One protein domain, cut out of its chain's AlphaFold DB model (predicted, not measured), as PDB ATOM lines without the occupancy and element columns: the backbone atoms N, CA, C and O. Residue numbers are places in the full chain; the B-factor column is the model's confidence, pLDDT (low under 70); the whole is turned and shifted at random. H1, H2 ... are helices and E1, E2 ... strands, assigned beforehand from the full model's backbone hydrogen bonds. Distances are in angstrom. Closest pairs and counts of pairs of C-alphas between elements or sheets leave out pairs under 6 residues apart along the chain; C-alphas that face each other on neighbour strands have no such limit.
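What this domain is: This is residues 153 to 228 of the 393 residues of the protein "DUF4413 domain-containing protein" of Arabis alpina (UniProt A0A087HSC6). A strongly twisted sheet of four strands has one long helix, H1, packed slantwise over one of its faces, and a short helix, H2, packs on the first turns of H1 at residues 192 to 196 and only grazes the sheet. The turn between E2 and E3 lies at one end of the longest axis, and the link from E3 to H1 reaches toward the other. The printed part has 76 residues, with two named helices and four named strands in the order E1 E2 E3 H1 E4 H2. The mixed sheet runs E3 E2 E1 E4, and the class is mixed, helices and strands. The whole is compact, with a radius of gyration of the C-alphas of 12.3 A, yet elongated, with spans of 39 by 23 by 22 A.

How they stand to each other: E1, residues 155 to 160, and E2, residues 165 to 171, form an antiparallel hairpin, with N 158 and O 167 2.8 A apart. E2 and E3, residues 177 to 184, form the next hairpin, with N 180 and O 168 2.8 A apart. E1, E2 and E3 are a meander, each strand the antiparallel neighbour of the one before. H1, residues 192 to 206, is on the sheet at a height of 9.3 A. It lies over E2 and E1, and only just not over E3, on which 2 of its C-alphas fall. On the local plane it runs slantwise to the strands, at 46 degrees to E1. The closest C-alphas of E3 and H1, those of Gly 183 and Cys 202, are 6.9 A apart. E4, residues 211 to 216, is the parallel neighbour of E1, with N 215 and O 157 2.8 A apart. E3, H1 and E4 form a split strand-helix-strand unit, two strands running the same way with E2 and E1 between them, and its crossover is right-handed. The edge strands E3 and E4 are apart. H2, residues 220 to 226, touches H1 at a steep tilt of 46 degrees, the same way; their closest C-alphas, those of Gly 192 and Ala 225, are 3.5 A apart. Each O i to N i+4 pair is within hydrogen-bond range in H1, and 2 of 3 are in H2.

Where its parts are: E1 begins at C-alpha 155 (26.135, 51.282, 25.463) and is 16.5 A long. E2 measures 20.2 A, E3 21.1 A and E4 13.9 A. H1 begins at C-alpha 192 (25.069, 38.774, 8.475) and measures 21.3 A. H2 measures 10.8 A and ends at C-alpha 226 (21.352, 40.401, 14.514).

The domain as a whole: The two C-alphas farthest apart, those of His 174 and Tyr 189, are 39.7 A apart. The printed part has no cut and no long link. The mean pLDDT of the printed part is 77.1, and residues 161 to 163, 187 to 192 and 217 to 228 are under 70.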
ATOM      1  N   GLN A 153      30.020  50.399  31.560       81.25
ATOM      2  CA  GLN A 153      28.942  51.228  31.037       81.25
ATOM      3  C   GLN A 153      28.120  50.433  30.021       81.25
ATOM      4  O   GLN A 153      28.670  49.761  29.148       81.25
ATOM      5  N   ARG A 154      26.791  50.528  30.112       86.50
ATOM      6  CA  ARG A 154      25.911  49.980  29.079       86.50
ATOM      7  C   ARG A 154      25.853  50.952  27.899       86.50
ATOM      8  O   ARG A 154      25.572  52.132  28.109       86.50
ATOM      9  N   VAL A 155      26.087  50.456  26.684       90.00
ATOM     10  CA  VAL A 155      26.135  51.282  25.463       90.00
ATOM     11  C   VAL A 155      25.099  50.856  24.425       90.00
ATOM     12  O   VAL A 155      24.744  49.682  24.336       90.00
ATOM     13  N   SER A 156      24.647  51.799  23.606       89.31
ATOM     14  CA  SER A 156      23.896  51.540  22.373       89.31
ATOM     15  C   SER A 156      24.815  51.723  21.171       89.31
ATOM     16  O   SER A 156      25.677  52.596  21.203       89.31
ATOM     17  N   LEU A 157      24.653  50.944  20.105       88.25
ATOM     18  CA  LEU A 157      25.510  51.025  18.917       88.25
ATOM     19  C   LEU A 157      24.699  51.409  17.681       88.25
ATOM     20  O   LEU A 157      23.621  50.865  17.468       88.25
ATOM     21  N   THR A 158      25.246  52.269  16.827       86.31
ATOM     22  CA  THR A 158      24.800  52.420  15.436       86.31
ATOM     23  C   THR A 158      25.899  51.933  14.506       86.31
ATOM     24  O   THR A 158      27.052  52.351  14.653       86.31
ATOM     25  N   THR A 159      25.554  51.104  13.528       79.19
ATOM     26  CA  THR A 159      26.472  50.733  12.449       79.19
ATOM     27  C   THR A 159      25.943  51.244  11.128       79.19
ATOM     28  O   THR A 159      24.832  50.886  10.735       79.19
ATOM     29  N   ASP A 160      26.754  52.028  10.439       72.94
ATOM     30  CA  ASP A 160      26.525  52.345   9.038       72.94
ATOM     31  C   ASP A 160      27.429  51.426   8.212       72.94
ATOM     32  O   ASP A 160      28.658  51.544   8.241       72.94
ATOM     33  N   ILE A 161      26.823  50.429   7.563       61.50
ATOM     34  CA  ILE A 161      27.557  49.374   6.855       61.50
ATOM     35  C   ILE A 161      28.128  49.905   5.544       61.50
ATOM     36  O   ILE A 161      29.174  49.423   5.106       61.50
ATOM     37  N   CYS A 162      27.507  50.934   4.961       58.47
ATOM     38  CA  CYS A 162      27.995  51.574   3.747       58.47
ATOM     39  C   CYS A 162      29.364  52.233   3.972       58.47
ATOM     40  O   CYS A 162      30.267  52.079   3.151       58.47
ATOM     41  N   VAL A 163      29.557  52.883   5.124       57.09
ATOM     42  CA  VAL A 163      30.841  53.504   5.507       57.09
ATOM     43  C   VAL A 163      31.650  52.681   6.506       57.09
ATOM     44  O   VAL A 163      32.708  53.123   6.956       57.09
ATOM     45  N   SER A 164      31.204  51.461   6.829       71.81
ATOM     46  CA  SER A 164      31.920  50.563   7.739       71.81
ATOM     47  C   SER A 164      32.188  51.206   9.113       71.81
ATOM     48  O   SER A 164      33.186  50.910   9.764       71.81
ATOM     49  N   GLN A 165      31.316  52.108   9.569       83.44
ATOM     50  CA  GLN A 165      31.521  52.896  10.784       83.44
ATOM     51  C   GLN A 165      30.662  52.361  11.932       83.44
ATOM     52  O   GLN A 165      29.437  52.285  11.831       83.44
ATOM     53  N   VAL A 166      31.298  52.058  13.063       87.38
ATOM     54  CA  VAL A 166      30.640  51.667  14.313       87.38
ATOM     55  C   VAL A 166      30.703  52.835  15.288       87.38
ATOM     56  O   VAL A 166      31.782  53.300  15.663       87.38
ATOM     57  N   THR A 167      29.535  53.306  15.714       90.19
ATOM     58  CA  THR A 167      29.403  54.408  16.671       90.19
ATOM     59  C   THR A 167      28.705  53.914  17.929       90.19
ATOM     60  O   THR A 167      27.626  53.334  17.849       90.19
ATOM     61  N   ALA A 168      29.308  54.146  19.088       91.19
ATOM     62  CA  ALA A 168      28.731  53.861  20.390       91.19
ATOM     63  C   ALA A 168      28.119  55.116  21.014       91.19
ATOM     64  O   ALA A 168      28.643  56.225  20.886       91.19
ATOM     65  N   TYR A 169      27.031  54.907  21.744       90.44
ATOM     66  CA  TYR A 169      26.312  55.919  22.495       90.44
ATOM     67  C   TYR A 169      26.156  55.471  23.937       90.44
ATOM     68  O   TYR A 169      25.825  54.315  24.206       90.44
ATOM     69  N   TYR A 170      26.360  56.391  24.869       88.75
ATOM     70  CA  TYR A 170      26.069  56.160  26.280       88.75
ATOM     71  C   TYR A 170      25.644  57.460  26.956       88.75
ATOM     72  O   TYR A 170      25.902  58.547  26.442       88.75
ATOM     73  N   VAL A 171      24.977  57.343  28.099       85.69
ATOM     74  CA  VAL A 171      24.612  58.479  28.950       85.69
ATOM     75  C   VAL A 171      25.624  58.555  30.088       85.69
ATOM     76  O   VAL A 171      25.860  57.547  30.755       85.69
ATOM     77  N   ASP A 172      26.256  59.716  30.266       84.44
ATOM     78  CA  ASP A 172      27.230  59.941  31.339       84.44
ATOM     79  C   ASP A 172      26.561  60.243  32.697       84.44
ATOM     80  O   ASP A 172      25.341  60.381  32.804       84.44
ATOM     81  N   ASN A 173      27.373  60.389  33.750       83.06
ATOM     82  CA  ASN A 173      26.903  60.691  35.111       83.06
ATOM     83  C   ASN A 173      26.200  62.057  35.235       83.06
ATOM     84  O   ASN A 173      25.565  62.335  36.249       83.06
ATOM     85  N   HIS A 174      26.312  62.910  34.217       85.50
ATOM     86  CA  HIS A 174      25.648  64.206  34.133       85.50
ATOM     87  C   HIS A 174      24.409  64.161  33.230       85.50
ATOM     88  O   HIS A 174      23.925  65.216  32.820       85.50
ATOM     89  N   TRP A 175      23.903  62.964  32.908       80.75
ATOM     90  CA  TRP A 175      22.743  62.747  32.040       80.75
ATOM     91  C   TRP A 175      22.914  63.287  30.615       80.75
ATOM     92  O   TRP A 175      21.944  63.626  29.937       80.75
ATOM     93  N   ARG A 176      24.153  63.344  30.118       84.44
ATOM     94  CA  ARG A 176      24.450  63.803  28.758       84.44
ATOM     95  C   ARG A 176      24.707  62.618  27.845       84.44
ATOM     96  O   ARG A 176      25.538  61.758  28.142       84.44
ATOM     97  N   LEU A 177      24.031  62.612  26.698       87.75
ATOM     98  CA  LEU A 177      24.303  61.656  25.631       87.75
ATOM     99  C   LEU A 177      25.700  61.913  25.057       87.75
ATOM    100  O   LEU A 177      26.031  63.023  24.642       87.75
ATOM    101  N   LYS A 178      26.518  60.868  25.017       90.25
ATOM    102  CA  LYS A 178      27.835  60.858  24.387       90.25
ATOM    103  C   LYS A 178      27.779  60.025  23.124       90.25
ATOM    104  O   LYS A 178      27.156  58.969  23.113       90.25
ATOM    105  N   LYS A 179      28.462  60.501  22.083       91.50
ATOM    106  CA  LYS A 179      28.648  59.821  20.800       91.50
ATOM    107  C   LYS A 179      30.137  59.555  20.616       91.50
ATOM    108  O   LYS A 179      30.934  60.483  20.702       91.50
ATOM    109  N   LEU A 180      30.505  58.304  20.365       89.88
ATOM    110  CA  LEU A 180      31.888  57.876  20.174       89.88
ATOM    111  C   LEU A 180      31.990  57.017  18.922       89.88
ATOM    112  O   LEU A 180      31.338  55.983  18.832       89.88
ATOM    113  N   ILE A 181      32.831  57.406  17.970       89.31
ATOM    114  CA  ILE A 181      33.179  56.521  16.858       89.31
ATOM    115  C   ILE A 181      34.206  55.522  17.387       89.31
ATOM    116  O   ILE A 181      35.329  55.897  17.717       89.31
ATOM    117  N   ILE A 182      33.798  54.261  17.510       89.50
ATOM    118  CA  ILE A 182      34.623  53.204  18.104       89.50
ATOM    119  C   ILE A 182      35.336  52.361  17.044       89.50
ATOM    120  O   ILE A 182      36.308  51.668  17.336       89.50
ATOM    121  N   GLY A 183      34.939  52.452  15.778       86.00
ATOM    122  CA  GLY A 183      35.706  51.801  14.728       86.00
ATOM    123  C   GLY A 183      35.266  52.162  13.325       86.00
ATOM    124  O   GLY A 183      34.086  52.378  13.072       86.00
ATOM    125  N   PHE A 184      36.241  52.148  12.422       84.44
ATOM    126  CA  PHE A 184      36.033  52.008  10.988       84.44
ATOM    127  C   PHE A 184      36.475  50.591  10.618       84.44
ATOM    128  O   PHE A 184      37.667  50.283  10.603       84.44
ATOM    129  N   LYS A 185      35.515  49.688  10.448       78.00
ATOM    130  CA  LYS A 185      35.723  48.256  10.249       78.00
ATOM    131  C   LYS A 185      35.279  47.866   8.851       78.00
ATOM    132  O   LYS A 185      34.097  47.649   8.627       78.00
ATOM    133  N   TYR A 186      36.230  47.787   7.926       72.75
ATOM    134  CA  TYR A 186      35.949  47.448   6.535       72.75
ATOM    135  C   TYR A 186      35.314  46.055   6.414       72.75
ATOM    136  O   TYR A 186      35.967  45.044   6.679       72.75
ATOM    137  N   VAL A 187      34.044  45.997   6.008       68.06
ATOM    138  CA  VAL A 187      33.319  44.734   5.804       68.06
ATOM    139  C   VAL A 187      33.351  44.366   4.323       68.06
ATOM    140  O   VAL A 187      32.631  44.937   3.512       68.06
ATOM    141  N   THR A 188      34.163  43.372   3.962       65.25
ATOM    142  CA  THR A 188      34.305  42.886   2.574       65.25
ATOM    143  C   THR A 188      33.080  42.134   2.051       65.25
ATOM    144  O   THR A 188      32.872  42.063   0.842       65.25
ATOM    145  N   TYR A 189      32.271  41.554   2.945       65.12
ATOM    146  CA  TYR A 189      31.118  40.729   2.589       65.12
ATOM    147  C   TYR A 189      29.912  41.060   3.466       65.12
ATOM    148  O   TYR A 189      29.920  40.799   4.669       65.12
ATOM    149  N   HIS A 190      28.827  41.527   2.846       67.31
ATOM    150  CA  HIS A 190      27.554  41.840   3.507       67.31
ATOM    151  C   HIS A 190      26.745  40.579   3.868       67.31
ATOM    152  O   HIS A 190      25.545  40.499   3.625       67.31
ATOM    153  N   LYS A 191      27.389  39.545   4.417       67.75
ATOM    154  CA  LYS A 191      26.689  38.422   5.052       67.75
ATOM    155  C   LYS A 191      26.546  38.716   6.535       67.75
ATOM    156  O   LYS A 191      27.508  39.131   7.178       67.75
ATOM    157  N   GLY A 192      25.372  38.421   7.091       68.50
ATOM    158  CA  GLY A 192      25.069  38.774   8.475       68.50
ATOM    159  C   GLY A 192      26.082  38.242   9.496       68.50
ATOM    160  O   GLY A 192      26.478  38.970  10.397       68.50
ATOM    161  N   LYS A 193      26.602  37.025   9.291       70.81
ATOM    162  CA  LYS A 193      27.639  36.432  10.153       70.81
ATOM    163  C   LYS A 193      28.960  37.220  10.161       70.81
ATOM    164  O   LYS A 193      29.615  37.323  11.191       70.81
ATOM    165  N   THR A 194      29.366  37.774   9.021       75.12
ATOM    166  CA  THR A 194      30.592  38.581   8.926       75.12
ATOM    167  C   THR A 194      30.416  39.904   9.662       75.12
ATOM    168  O   THR A 194      31.292  40.314  10.419       75.12
ATOM    169  N   ILE A 195      29.251  40.534   9.493       75.25
ATOM    170  CA  ILE A 195      28.890  41.782  10.174       75.25
ATOM    171  C   ILE A 195      28.844  41.562  11.691       75.25
ATOM    172  O   ILE A 195      29.446  42.329  12.438       75.25
ATOM    173  N   SER A 196      28.202  40.484  12.155       77.12
ATOM    174  CA  SER A 196      28.137  40.164  13.585       77.12
ATOM    175  C   SER A 196      29.519  39.906  14.178       77.12
ATOM    176  O   SER A 196      29.824  40.435  15.239       77.12
ATOM    177  N   ASN A 197      30.379  39.146  13.492       81.88
ATOM    178  CA  ASN A 197      31.742  38.889  13.965       81.88
ATOM    179  C   ASN A 197      32.558  40.181  14.055       81.88
ATOM    180  O   ASN A 197      33.188  40.433  15.073       81.88
ATOM    181  N   THR A 198      32.463  41.035  13.036       82.19
ATOM    182  CA  THR A 198      33.137  42.340  13.012       82.19
ATOM    183  C   THR A 198      32.693  43.224  14.182       82.19
ATOM    184  O   THR A 198      33.508  43.904  14.808       82.19
ATOM    185  N   LEU A 199      31.397  43.202  14.510       83.12
ATOM    186  CA  LEU A 199      30.861  43.925  15.660       83.12
ATOM    187  C   LEU A 199      31.349  43.349  16.986       83.12
ATOM    188  O   LEU A 199      31.755  44.115  17.855       83.12
ATOM    189  N   LEU A 200      31.344  42.024  17.133       84.62
ATOM    190  CA  LEU A 200      31.838  41.344  18.331       84.62
ATOM    191  C   LEU A 200      33.328  41.612  18.564       84.62
ATOM    192  O   LEU A 200      33.721  41.915  19.686       84.62
ATOM    193  N   GLU A 201      34.143  41.573  17.511       87.19
ATOM    194  CA  GLU A 201      35.562  41.938  17.571       87.19
ATOM    195  C   GLU A 201      35.739  43.398  17.992       87.19
ATOM    196  O   GLU A 201      36.538  43.694  18.878       87.19
ATOM    197  N   CYS A 202      34.946  44.316  17.427       88.56
ATOM    198  CA  CYS A 202      34.971  45.719  17.829       88.56
ATOM    199  C   CYS A 202      34.611  45.880  19.315       88.56
ATOM    200  O   CYS A 202      35.320  46.550  20.056       88.56
ATOM    201  N   LEU A 203      33.564  45.217  19.795       88.94
ATOM    202  CA  LEU A 203      33.168  45.272  21.203       88.94
ATOM    203  C   LEU A 203      34.245  44.717  22.140       88.94
ATOM    204  O   LEU A 203      34.545  45.336  23.162       88.94
ATOM    205  N   ALA A 204      34.868  43.598  21.762       89.38
ATOM    206  CA  ALA A 204      35.965  42.995  22.508       89.38
ATOM    207  C   ALA A 204      37.198  43.913  22.566       89.38
ATOM    208  O   ALA A 204      37.798  44.071  23.630       89.38
ATOM    209  N   GLU A 205      37.545  44.581  21.459       90.12
ATOM    210  CA  GLU A 205      38.639  45.564  21.413       90.12
ATOM    211  C   GLU A 205      38.441  46.715  22.406       90.12
ATOM    212  O   GLU A 205      39.414  47.199  22.987       90.12
ATOM    213  N   TRP A 206      37.194  47.145  22.610       91.31
ATOM    214  CA  TRP A 206      36.843  48.228  23.531       91.31
ATOM    215  C   TRP A 206      36.513  47.756  24.951       91.31
ATOM    216  O   TRP A 206      36.313  48.595  25.826       91.31
ATOM    217  N   GLY A 207      36.480  46.443  25.206       88.56
ATOM    218  CA  GLY A 207      36.108  45.896  26.514       88.56
ATOM    219  C   GLY A 207      34.639  46.130  26.879       88.56
ATOM    220  O   GLY A 207      34.298  46.254  28.054       88.56
ATOM    221  N   ILE A 208      33.765  46.246  25.878       89.94
ATOM    222  CA  ILE A 208      32.346  46.537  26.073       89.94
ATOM    223  C   ILE A 208      31.577  45.220  26.187       89.94
ATOM    224  O   ILE A 208      31.358  44.524  25.199       89.94
ATOM    225  N   GLU A 209      31.115  44.907  27.396       84.69
ATOM    226  CA  GLU A 209      30.352  43.680  27.676       84.69
ATOM    227  C   GLU A 209      28.830  43.896  27.657       84.69
ATOM    228  O   GLU A 209      28.061  42.971  27.399       84.69
ATOM    229  N   LYS A 210      28.369  45.117  27.965       82.25
ATOM    230  CA  LYS A 210      26.946  45.421  28.164       82.25
ATOM    231  C   LYS A 210      26.413  46.299  27.043       82.25
ATOM    232  O   LYS A 210      26.685  47.496  26.988       82.25
ATOM    233  N   ILE A 211      25.565  45.715  26.208       84.38
ATOM    234  CA  ILE A 211      24.905  46.416  25.105       84.38
ATOM    235  C   ILE A 211      23.429  46.595  25.452       84.38
ATOM    236  O   ILE A 211      22.780  45.668  25.933       84.38
ATOM    237  N   PHE A 212      22.905  47.798  25.242       81.12
ATOM    238  CA  PHE A 212      21.480  48.087  25.352       81.12
ATOM    239  C   PHE A 212      20.752  47.743  24.052       81.12
ATOM    240  O   PHE A 212      19.814  46.951  24.059       81.12
ATOM    241  N   CYS A 213      21.203  48.310  22.933       78.75
ATOM    242  CA  CYS A 213      20.679  48.008  21.607       78.75
ATOM    243  C   CYS A 213      21.751  48.195  20.528       78.75
ATOM    244  O   CYS A 213      22.707  48.952  20.705       78.75
ATOM    245  N   VAL A 214      21.575  47.510  19.400       79.81
ATOM    246  CA  VAL A 214      22.341  47.735  18.173       79.81
ATOM    247  C   VAL A 214      21.347  48.125  17.094       79.81
ATOM    248  O   VAL A 214      20.420  47.377  16.792       79.81
ATOM    249  N   THR A 215      21.530  49.310  16.538       76.38
ATOM    250  CA  THR A 215      20.797  49.806  15.376       76.38
ATOM    251  C   THR A 215      21.693  49.694  14.152       76.38
ATOM    252  O   THR A 215      22.853  50.102  14.170       76.38
ATOM    253  N   VAL A 216      21.144  49.117  13.101       73.62
ATOM    254  CA  VAL A 216      21.807  48.858  11.823       73.62
ATOM    255  C   VAL A 216      20.980  49.532  10.731       73.62
ATOM    256  O   VAL A 216      19.775  49.723  10.910       73.62
ATOM    257  N   ASP A 217      21.599  49.886   9.611       69.19
ATOM    258  CA  ASP A 217      20.873  50.353   8.430       69.19
ATOM    259  C   ASP A 217      19.922  49.265   7.883       69.19
ATOM    260  O   ASP A 217      20.045  48.075   8.187       69.19
ATOM    261  N   ASN A 218      18.900  49.662   7.119       57.72
ATOM    262  CA  ASN A 218      17.832  48.764   6.659       57.72
ATOM    263  C   ASN A 218      18.270  47.898   5.458       57.72
ATOM    264  O   ASN A 218      17.673  47.957   4.384       57.72
ATOM    265  N   ALA A 219      19.332  47.109   5.624       57.09
ATOM    266  CA  ALA A 219      19.788  46.126   4.648       57.09
ATOM    267  C   ALA A 219      19.361  44.709   5.068       57.09
ATOM    268  O   ALA A 219      19.516  44.296   6.220       57.09
ATOM    269  N   THR A 220      18.863  43.912   4.117       54.88
ATOM    270  CA  THR A 220      18.339  42.547   4.333       54.88
ATOM    271  C   THR A 220      19.353  41.614   5.013       54.88
ATOM    272  O   THR A 220      18.984  40.718   5.773       54.88
ATOM    273  N   ALA A 221      20.649  41.856   4.800       53.97
ATOM    274  CA  ALA A 221      21.753  41.141   5.436       53.97
ATOM    275  C   ALA A 221      21.812  41.307   6.966       53.97
ATOM    276  O   ALA A 221      22.248  40.390   7.669       53.97
ATOM    277  N   ASN A 222      21.344  42.443   7.486       56.41
ATOM    278  CA  ASN A 222      21.486  42.814   8.892       56.41
ATOM    279  C   ASN A 222      20.457  42.115   9.774       56.41
ATOM    280  O   ASN A 222      20.751  41.740  10.908       56.41
ATOM    281  N   SER A 223      19.277  41.843   9.209       52.66
ATOM    282  CA  SER A 223      18.248  41.029   9.860       52.66
ATOM    283  C   SER A 223      18.775  39.632  10.211       52.66
ATOM    284  O   SER A 223      18.481  39.123  11.288       52.66
ATOM    285  N   ASN A 224      19.624  39.055   9.353       55.06
ATOM    286  CA  ASN A 224      20.265  37.756   9.582       55.06
ATOM    287  C   ASN A 224      21.527  37.841  10.466       55.06
ATOM    288  O   ASN A 224      21.945  36.832  11.028       55.06
ATOM    289  N   ALA A 225      22.158  39.016  10.573       47.56
ATOM    290  CA  ALA A 225      23.311  39.263  11.449       47.56
ATOM    291  C   ALA A 225      22.897  39.319  12.923       47.56
ATOM    292  O   ALA A 225      23.513  38.710  13.803       47.56
ATOM    293  N   LEU A 226      21.818  40.060  13.178       53.25
ATOM    294  CA  LEU A 226      21.352  40.401  14.514       53.25
ATOM    295  C   LEU A 226      20.529  39.286  15.161       53.25
ATOM    296  O   LEU A 226      20.468  39.223  16.385       53.25
ATOM    297  N   THR A 227      19.944  38.365  14.389       51.41
ATOM    298  CA  THR A 227      19.268  37.177  14.944       51.41
ATOM    299  C   THR A 227      20.209  36.273  15.735       51.41
ATOM    300  O   THR A 227      19.755  35.596  16.651       51.41
ATOM    301  N   SER A 228      21.513  36.296  15.439       49.72
ATOM    302  CA  SER A 228      22.521  35.523  16.172       49.72
ATOM    303  C   SER A 228      23.165  36.285  17.339       49.72
ATOM    304  O   SER A 228      23.892  35.666  18.113       49.72
TER     305      SER A 228